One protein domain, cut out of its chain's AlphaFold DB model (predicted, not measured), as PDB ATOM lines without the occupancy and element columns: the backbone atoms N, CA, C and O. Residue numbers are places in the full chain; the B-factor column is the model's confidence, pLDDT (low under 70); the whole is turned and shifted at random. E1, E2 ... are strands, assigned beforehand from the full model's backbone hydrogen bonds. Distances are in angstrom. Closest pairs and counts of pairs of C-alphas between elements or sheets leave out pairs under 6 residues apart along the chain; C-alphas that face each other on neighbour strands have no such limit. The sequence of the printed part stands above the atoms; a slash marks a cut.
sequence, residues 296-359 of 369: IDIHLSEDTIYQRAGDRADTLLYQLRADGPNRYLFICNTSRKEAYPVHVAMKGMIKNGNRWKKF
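AT A GLANCE: This is residues 296 to 359 of the 369 residues of an uncharacterized protein of Dacryopinax primogenitus (strain DJM 731) (UniProt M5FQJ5). A three-stranded antiparallel sheet, E1, E4 and E5, and a two-stranded hairpin, E2 and E3, form two separate layers of an open clamp, with little contact between them. The links 301 to 315 and 334 to 341 join the layers at one end of the long axis; at the other end lie the turns of the two hairpins, and residues 322 to 327 of E2 and E3 and their turn stand free. The printed part has 64 residues with no named helix and five named strands, E1 to E5 along the chain; the larger sheet has the order E1, E4, E5, and the class is all strand. The whole is loose, with a radius of gyration of the C-alphas of 13.5 A, and elongated, spanning 41 by 21 by 13 A.

HOW THE PARTS SIT: E1, residues 296 to 300, is an edge strand and the antiparallel neighbour of the inner strand E4, residues 342 to 350, at 154 degrees between their N-to-C directions. N 297 is within hydrogen-bond range of O 345, at 2.9 A, and N 343 of O 299, at 2.8 A. E2, residues 316 to 323, and E3, residues 326 to 333, form an antiparallel hairpin at 166 degrees; N 319 and O 330 are 2.9 A apart. The closest C-alphas of E1 and E2 are those of Ile 298 and Leu 316, 8.0 A apart. E2 and E4 are apart, and so are E3 and E4. E5, residues 353 to 358, is the other edge strand and forms a hairpin with E4 at 151 degrees; N 348 and O 355 are 2.9 A apart.

IN THESE COORDINATES: E1 begins at C-alpha 296, (174.973, 153.305, 159.041), and measures 13.5 A from first to last C-alpha. E2 measures 23.1 A and begins at C-alpha 316, (177.482, 153.650, 169.621). E3 measures 23.6 A. E4, the longest strand with 9 residues, measures 24.1 A. E5 measures 15.9 A and ends at C-alpha 358, (174.782, 163.229, 155.846).

THE WHOLE: The two C-alphas farthest apart are those of Lys 337 and Asn 352, at 42.5 A, while those of Ile 296 and Phe 359, the first and last printed, are 10.6 A apart. The printed part has no cut. The link from E1 to E2 is long, with 15 residues; that from E3 to E4 is short, with 8; those from E2 to E3 and from E4 to E5 are tight, with 2 each. The mean pLDDT of the printed part is 82.1, but residues 348 to 359 are under 70, and the mean for E5 is 41.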
ATOM      1  N   ILE A 296     174.644 152.159 158.193       94.81
ATOM      2  CA  ILE A 296     174.973 153.305 159.041       94.81
ATOM      3  C   ILE A 296     176.476 153.324 159.300       94.81
ATOM      4  O   ILE A 296     177.076 152.312 159.670       94.81
ATOM      5  N   ASP A 297     177.085 154.485 159.090       93.31
ATOM      6  CA  ASP A 297     178.478 154.732 159.416       93.31
ATOM      7  C   ASP A 297     178.594 155.949 160.334       93.31
ATOM      8  O   ASP A 297     178.032 157.003 160.039       93.31
ATOM      9  N   ILE A 298     179.279 155.791 161.464       94.25
ATOM     10  CA  ILE A 298     179.355 156.806 162.515       94.25
ATOM     11  C   ILE A 298     180.817 157.003 162.878       94.25
ATOM     12  O   ILE A 298     181.508 156.057 163.265       94.25
ATOM     13  N   HIS A 299     181.272 158.237 162.731       95.06
ATOM     14  CA  HIS A 299     182.640 158.641 163.009       95.06
ATOM     15  C   HIS A 299     182.639 159.860 163.915       95.06
ATOM     16  O   HIS A 299     181.736 160.693 163.820       95.06
ATOM     17  N   LEU A 300     183.651 159.976 164.764       94.12
ATOM     18  CA  LEU A 300     183.820 161.147 165.607       94.12
ATOM     19  C   LEU A 300     184.066 162.389 164.759       94.12
ATOM     20  O   LEU A 300     184.849 162.356 163.807       94.12
ATOM     21  N   SER A 301     183.378 163.478 165.092       92.50
ATOM     22  CA  SER A 301     183.600 164.777 164.453       92.50
ATOM     23  C   SER A 301     184.739 165.555 165.107       92.50
ATOM     24  O   SER A 301     185.322 166.423 164.462       92.50
ATOM     25  N   GLU A 302     185.056 165.243 166.363       93.12
ATOM     26  CA  GLU A 302     186.048 165.930 167.194       93.12
ATOM     27  C   GLU A 302     186.816 164.907 168.045       93.12
ATOM     28  O   GLU A 302     186.386 163.759 168.181       93.12
ATOM     29  N   ASP A 303     187.959 165.312 168.597       93.00
ATOM     30  CA  ASP A 303     188.717 164.489 169.543       93.00
ATOM     31  C   ASP A 303     187.932 164.325 170.856       93.00
ATOM     32  O   ASP A 303     187.303 165.269 171.338       93.00
ATOM     33  N   THR A 304     188.005 163.140 171.463       88.31
ATOM     34  CA  THR A 304     187.501 162.874 172.819       88.31
ATOM     35  C   THR A 304     188.653 162.525 173.760       88.31
ATOM     36  O   THR A 304     189.823 162.540 173.365       88.31
ATOM     37  N   ILE A 305     188.355 162.189 175.019       88.00
ATOM     38  CA  ILE A 305     189.386 161.753 175.971       88.00
ATOM     39  C   ILE A 305     190.092 160.477 175.477       88.00
ATOM     40  O   ILE A 305     191.289 160.298 175.719       88.00
ATOM     41  N   TYR A 306     189.366 159.586 174.794       86.94
ATOM     42  CA  TYR A 306     189.850 158.247 174.445       86.94
ATOM     43  C   TYR A 306     190.062 158.008 172.945       86.94
ATOM     44  O   TYR A 306     190.666 156.996 172.588       86.94
ATOM     45  N   GLN A 307     189.555 158.879 172.070       89.81
ATOM     46  CA  GLN A 307     189.515 158.651 170.621       89.81
ATOM     47  C   GLN A 307     189.769 159.941 169.833       89.81
ATOM     48  O   GLN A 307     189.647 161.045 170.364       89.81
ATOM     49  N   ARG A 308     190.153 159.807 168.561       94.06
ATOM     50  CA  ARG A 308     190.466 160.938 167.678       94.06
ATOM     51  C   ARG A 308     189.330 161.231 166.708       94.06
ATOM     52  O   ARG A 308     188.597 160.334 166.292       94.06
ATOM     53  N   ALA A 309     189.232 162.487 166.282       95.06
ATOM     54  CA  ALA A 309     188.358 162.885 165.189       95.06
ATOM     55  C   ALA A 309     188.610 161.997 163.955       95.06
ATOM     56  O   ALA A 309     189.748 161.782 163.537       95.06
ATOM     57  N   GLY A 310     187.535 161.478 163.363       92.56
ATOM     58  CA  GLY A 310     187.587 160.529 162.251       92.56
ATOM     59  C   GLY A 310     187.626 159.054 162.662       92.56
ATOM     60  O   GLY A 310     187.303 158.206 161.824       92.56
ATOM     61  N   ASP A 311     187.915 158.723 163.924       94.06
ATOM     62  CA  ASP A 311     187.772 157.351 164.411       94.06
ATOM     63  C   ASP A 311     186.305 156.915 164.344       94.06
ATOM     64  O   ASP A 311     185.368 157.711 164.453       94.06
ATOM     65  N   ARG A 312     186.091 155.616 164.130       94.44
ATOM     66  CA  ARG A 312     184.753 155.024 164.181       94.44
ATOM     67  C   ARG A 312     184.280 155.017 165.631       94.44
ATOM     68  O   ARG A 312     184.989 154.495 166.483       94.44
ATOM     69  N   ALA A 313     183.073 155.520 165.873       94.38
ATOM     70  CA  ALA A 313     182.507 155.647 167.213       94.38
ATOM     71  C   ALA A 313     182.062 154.282 167.777       94.38
ATOM     72  O   ALA A 313     180.885 153.942 167.764       94.38
ATOM     73  N   ASP A 314     183.011 153.483 168.263       93.62
ATOM     74  CA  ASP A 314     182.815 152.087 168.687       93.62
ATOM     75  C   ASP A 314     182.095 151.906 170.037       93.62
ATOM     76  O   ASP A 314     182.055 150.811 170.592       93.62
ATOM     77  N   THR A 315     181.495 152.970 170.557       93.00
ATOM     78  CA  THR A 315     180.622 152.952 171.733       93.00
ATOM     79  C   THR A 315     179.150 153.086 171.352       93.00
ATOM     80  O   THR A 315     178.283 152.879 172.206       93.00
ATOM     81  N   LEU A 316     178.841 153.406 170.089       95.44
ATOM     82  CA  LEU A 316     177.482 153.650 169.621       95.44
ATOM     83  C   LEU A 316     176.863 152.385 169.019       95.44
ATOM     84  O   LEU A 316     177.466 151.674 168.219       95.44
ATOM     85  N   LEU A 317     175.603 152.144 169.373       96.56
ATOM     86  CA  LEU A 317     174.743 151.142 168.753       96.56
ATOM     87  C   LEU A 317     173.621 151.836 167.994       96.56
ATOM     88  O   LEU A 317     173.261 152.974 168.300       96.56
ATOM     89  N   TYR A 318     173.036 151.133 167.028       96.44
ATOM     90  CA  TYR A 318     171.865 151.628 166.325       96.44
ATOM     91  C   TYR A 318     170.863 150.525 166.010       96.44
ATOM     92  O   TYR A 318     171.218 149.354 165.898       96.44
ATOM     93  N   GLN A 319     169.621 150.943 165.772       94.88
ATOM     94  CA  GLN A 319     168.627 150.155 165.056       94.88
ATOM     95  C   GLN A 319     168.033 150.988 163.921       94.88
ATOM     96  O   GLN A 319     167.667 152.149 164.114       94.88
ATOM     97  N   LEU A 320     167.904 150.378 162.741       94.62
ATOM     98  CA  LEU A 320     167.278 150.990 161.572       94.62
ATOM     99  C   LEU A 320     166.003 150.225 161.190       94.62
ATOM    100  O   LEU A 320     166.016 149.005 161.021       94.62
ATOM    101  N   ARG A 321     164.892 150.948 161.032       92.50
ATOM    102  CA  ARG A 321     163.588 150.412 160.611       92.50
ATOM    103  C   ARG A 321     163.142 151.056 159.303       92.50
ATOM    104  O   ARG A 321     163.376 152.244 159.078       92.50
ATOM    105  N   ALA A 322     162.460 150.288 158.461       92.00
ATOM    106  CA  ALA A 322     161.829 150.748 157.231       92.00
ATOM    107  C   ALA A 322     160.310 150.569 157.306       92.00
ATOM    108  O   ALA A 322     159.827 149.447 157.437       92.00
ATOM    109  N   ASP A 323     159.567 151.668 157.184       88.69
ATOM    110  CA  ASP A 323     158.099 151.689 157.148       88.69
ATOM    111  C   ASP A 323     157.654 152.342 155.834       88.69
ATOM    112  O   ASP A 323     157.586 153.569 155.708       88.69
ATOM    113  N   GLY A 324     157.504 151.515 154.797       87.81
ATOM    114  CA  GLY A 324     157.335 151.980 153.422       87.81
ATOM    115  C   GLY A 324     158.484 152.910 152.983       87.81
ATOM    116  O   GLY A 324     159.654 152.494 152.998       87.81
ATOM    117  N   PRO A 325     158.195 154.164 152.576       84.06
ATOM    118  CA  PRO A 325     159.227 155.124 152.185       84.06
ATOM    119  C   PRO A 325     160.008 155.685 153.383       84.06
ATOM    120  O   PRO A 325     161.114 156.193 153.199       84.06
ATOM    121  N   ASN A 326     159.464 155.589 154.598       86.56
ATOM    122  CA  ASN A 326     160.058 156.184 155.787       86.56
ATOM    123  C   ASN A 326     161.174 155.301 156.356       86.56
ATOM    124  O   ASN A 326     161.197 154.074 156.183       86.56
ATOM    125  N   ARG A 327     162.118 155.941 157.045       88.69
ATOM    126  CA  ARG A 327     163.182 155.284 157.806       88.69
ATOM    127  C   ARG A 327     163.203 155.847 159.219       88.69
ATOM    128  O   ARG A 327     163.139 157.062 159.383       88.69
ATOM    129  N   TYR A 328     163.323 154.967 160.206       91.56
ATOM    130  CA  TYR A 328     163.509 155.339 161.606       91.56
ATOM    131  C   TYR A 328     164.864 154.824 162.065       91.56
ATOM    132  O   TYR A 328     165.106 153.618 162.035       91.56
ATOM    133  N   LEU A 329     165.744 155.747 162.443       93.44
ATOM    134  CA  LEU A 329     167.077 155.463 162.954       93.44
ATOM    135  C   LEU A 329     167.116 155.845 164.430       93.44
ATOM    136  O   LEU A 329     166.913 157.008 164.766       93.44
ATOM    137  N   PHE A 330     167.382 154.865 165.282       95.31
ATOM    138  CA  PHE A 330     167.664 155.072 166.697       95.31
ATOM    139  C   PHE A 330     169.139 154.792 166.943       95.31
ATOM    140  O   PHE A 330     169.643 153.780 166.460       95.31
ATOM    141  N   ILE A 331     169.818 155.686 167.659       95.50
ATOM    142  CA  ILE A 331     171.233 155.566 168.018       95.50
ATOM    143  C   ILE A 331     171.350 155.792 169.519       95.50
ATOM    144  O   ILE A 331     170.778 156.747 170.044       95.50
ATOM    145  N   CYS A 332     172.134 154.957 170.190       94.50
ATOM    146  CA  CYS A 332     172.466 155.140 171.593       94.50
ATOM    147  C   CYS A 332     173.965 154.992 171.829       94.50
ATOM    148  O   CYS A 332     174.626 154.160 171.209       94.50
ATOM    149  N   ASN A 333     174.489 155.773 172.768       93.31
ATOM    150  CA  ASN A 333     175.853 155.631 173.253       93.31
ATOM    151  C   ASN A 333     175.866 154.678 174.457       93.31
ATOM    152  O   ASN A 333     175.131 154.883 175.420       93.31
ATOM    153  N   THR A 334     176.704 153.647 174.404       92.75
ATOM    154  CA  THR A 334     176.887 152.683 175.501       92.75
ATOM    155  C   THR A 334     177.984 153.096 176.487       92.75
ATOM    156  O   THR A 334     178.152 152.454 177.524       92.75
ATOM    157  N   SER A 335     178.745 154.155 176.187       89.94
ATOM    158  CA  SER A 335     179.714 154.735 177.115       89.94
ATOM    159  C   SER A 335     179.010 155.565 178.184       89.94
ATOM    160  O   SER A 335     178.172 156.410 177.886       89.94
ATOM    161  N   ARG A 336     179.401 155.344 179.442       85.31
ATOM    162  CA  ARG A 336     178.976 156.139 180.606       85.31
ATOM    163  C   ARG A 336     179.959 157.252 180.969       85.31
ATOM    164  O   ARG A 336     179.757 157.935 181.962       85.31
ATOM    165  N   LYS A 337     181.060 157.374 180.222       85.56
ATOM    166  CA  LYS A 337     182.193 158.227 180.605       85.56
ATOM    167  C   LYS A 337     182.125 159.618 179.995       85.56
ATOM    168  O   LYS A 337     182.461 160.585 180.663       85.56
ATOM    169  N   GLU A 338     181.730 159.706 178.731       82.88
ATOM    170  CA  GLU A 338     181.699 160.964 177.990       82.88
ATOM    171  C   GLU A 338     180.659 160.927 176.863       82.88
ATOM    172  O   GLU A 338     180.203 159.858 176.433       82.88
ATOM    173  N   ALA A 339     180.293 162.115 176.386       85.94
ATOM    174  CA  ALA A 339     179.564 162.294 175.141       85.94
ATOM    175  C   ALA A 339     180.509 162.098 173.946       85.94
ATOM    176  O   ALA A 339     181.678 162.460 174.011       85.94
ATOM    177  N   TYR A 340     179.985 161.565 172.841       87.50
ATOM    178  CA  TYR A 340     180.750 161.358 171.611       87.50
ATOM    179  C   TYR A 340     180.136 162.235 170.513       87.50
ATOM    180  O   TYR A 340     179.050 161.907 170.022       87.50
ATOM    181  N   PRO A 341     180.771 163.363 170.146       89.50
ATOM    182  CA  PRO A 341     180.312 164.199 169.044       89.50
ATOM    183  C   PRO A 341     180.584 163.469 167.725       89.50
ATOM    184  O   PRO A 341     181.716 163.081 167.437       89.50
ATOM    185  N   VAL A 342     179.540 163.216 166.932       92.38
ATOM    186  CA  VAL A 342     179.636 162.308 165.781       92.38
ATOM    187  C   VAL A 342     179.022 162.857 164.501       92.38
ATOM    188  O   VAL A 342     177.996 163.537 164.489       92.38
ATOM    189  N   HIS A 343     179.613 162.456 163.380       93.19
ATOM    190  CA  HIS A 343     178.994 162.499 162.067       93.19
ATOM    191  C   HIS A 343     178.349 161.154 161.744       93.19
ATOM    192  O   HIS A 343     179.021 160.125 161.688       93.19
ATOM    193  N   VAL A 344     177.043 161.185 161.468       91.88
ATOM    194  CA  VAL A 344     176.273 160.018 161.034       91.88
ATOM    195  C   VAL A 344     176.077 160.076 159.519       91.88
ATOM    196  O   VAL A 344     175.477 161.007 158.971       91.88
ATOM    197  N   ALA A 345     176.577 159.055 158.834       90.06
ATOM    198  CA  ALA A 345     176.313 158.797 157.433       90.06
ATOM    199  C   ALA A 345     175.333 157.625 157.314       90.06
ATOM    200  O   ALA A 345     175.514 156.577 157.931       90.06
ATOM    201  N   MET A 346     174.301 157.792 156.488       88.75
ATOM    202  CA  MET A 346     173.352 156.726 156.167       88.75
ATOM    203  C   MET A 346     173.408 156.409 154.675       88.75
ATOM    204  O   MET A 346     173.416 157.314 153.829       88.75
ATOM    205  N   LYS A 347     173.426 155.118 154.343       83.69
ATOM    206  CA  LYS A 347     173.376 154.628 152.968       83.69
ATOM    207  C   LYS A 347     172.011 154.972 152.365       83.69
ATOM    208  O   LYS A 347     170.979 154.446 152.770       83.69
ATOM    209  N   GLY A 348     171.992 155.893 151.405       68.69
ATOM    210  CA  GLY A 348     170.780 156.294 150.698       68.69
ATOM    211  C   GLY A 348     170.500 155.415 149.480       68.69
ATOM    212  O   GLY A 348     171.422 155.032 148.760       68.69
ATOM    213  N   MET A 349     169.216 155.167 149.202       50.09
ATOM    214  CA  MET A 349     168.760 154.706 147.887       50.09
ATOM    215  C   MET A 349     168.476 155.935 147.015       50.09
ATOM    216  O   MET A 349     167.584 156.723 147.331       50.09
ATOM    217  N   ILE A 350     169.219 156.125 145.926       37.62
ATOM    218  CA  ILE A 350     168.846 157.061 144.856       37.62
ATOM    219  C   ILE A 350     168.576 156.217 143.604       37.62
ATOM    220  O   ILE A 350     169.313 155.269 143.335       37.62
ATOM    221  N   LYS A 351     167.521 156.545 142.838       33.66
ATOM    222  CA  LYS A 351     167.331 156.018 141.473       33.66
ATOM    223  C   LYS A 351     168.643 156.275 140.707       33.66
ATOM    224  O   LYS A 351     168.927 157.428 140.413       33.66
ATOM    225  N   ASN A 352     169.429 155.226 140.446       32.22
ATOM    226  CA  ASN A 352     170.767 155.221 139.814       32.22
ATOM    227  C   ASN A 352     172.008 155.263 140.739       32.22
ATOM    228  O   ASN A 352     173.070 155.712 140.312       32.22
ATOM    229  N   GLY A 353     171.927 154.740 141.968       37.16
ATOM    230  CA  GLY A 353     173.116 154.321 142.729       37.16
ATOM    231  C   GLY A 353     173.024 154.500 144.246       37.16
ATOM    232  O   GLY A 353     172.187 155.243 144.760       37.16
ATOM    233  N   ASN A 354     173.926 153.827 144.968       39.44
ATOM    234  CA  ASN A 354     174.089 153.966 146.417       39.44
ATOM    235  C   ASN A 354     175.003 155.168 146.712       39.44
ATOM    236  O   ASN A 354     176.178 155.150 146.347       39.44
ATOM    237  N   ARG A 355     174.495 156.209 147.383       46.19
ATOM    238  CA  ARG A 355     175.312 157.314 147.922       46.19
ATOM    239  C   ARG A 355     175.007 157.515 149.400       46.19
ATOM    240  O   ARG A 355     173.853 157.438 149.815       46.19
ATOM    241  N   TRP A 356     176.039 157.814 150.180       46.25
ATOM    242  CA  TRP A 356     175.898 158.229 151.572       46.25
ATOM    243  C   TRP A 356     175.297 159.637 151.636       46.25
ATOM    244  O   TRP A 356     175.766 160.542 150.942       46.25
ATOM    245  N   LYS A 357     174.259 159.829 152.453       41.03
ATOM    246  CA  LYS A 357     173.735 161.158 152.799       41.03
ATOM    247  C   LYS A 357     174.121 161.474 154.244       41.03
ATOM    248  O   LYS A 357     173.953 160.623 155.117       41.03
ATOM    249  N   LYS A 358     174.629 162.687 154.488       34.72
ATOM    250  CA  LYS A 358     174.782 163.229 155.846       34.72
ATOM    251  C   LYS A 358     173.389 163.546 156.389       34.72
ATOM    252  O   LYS A 358     172.607 164.195 155.694       34.72
ATOM    253  N   PHE A 359     173.079 163.080 157.593       33.12
ATOM    254  CA  PHE A 359     171.818 163.375 158.272       33.12
ATOM    255  C   PHE A 359     172.116 163.724 159.733       33.12
ATOM    256  O   PHE A 359     172.928 163.054 160.364       33.12
TER     257      PHE A 359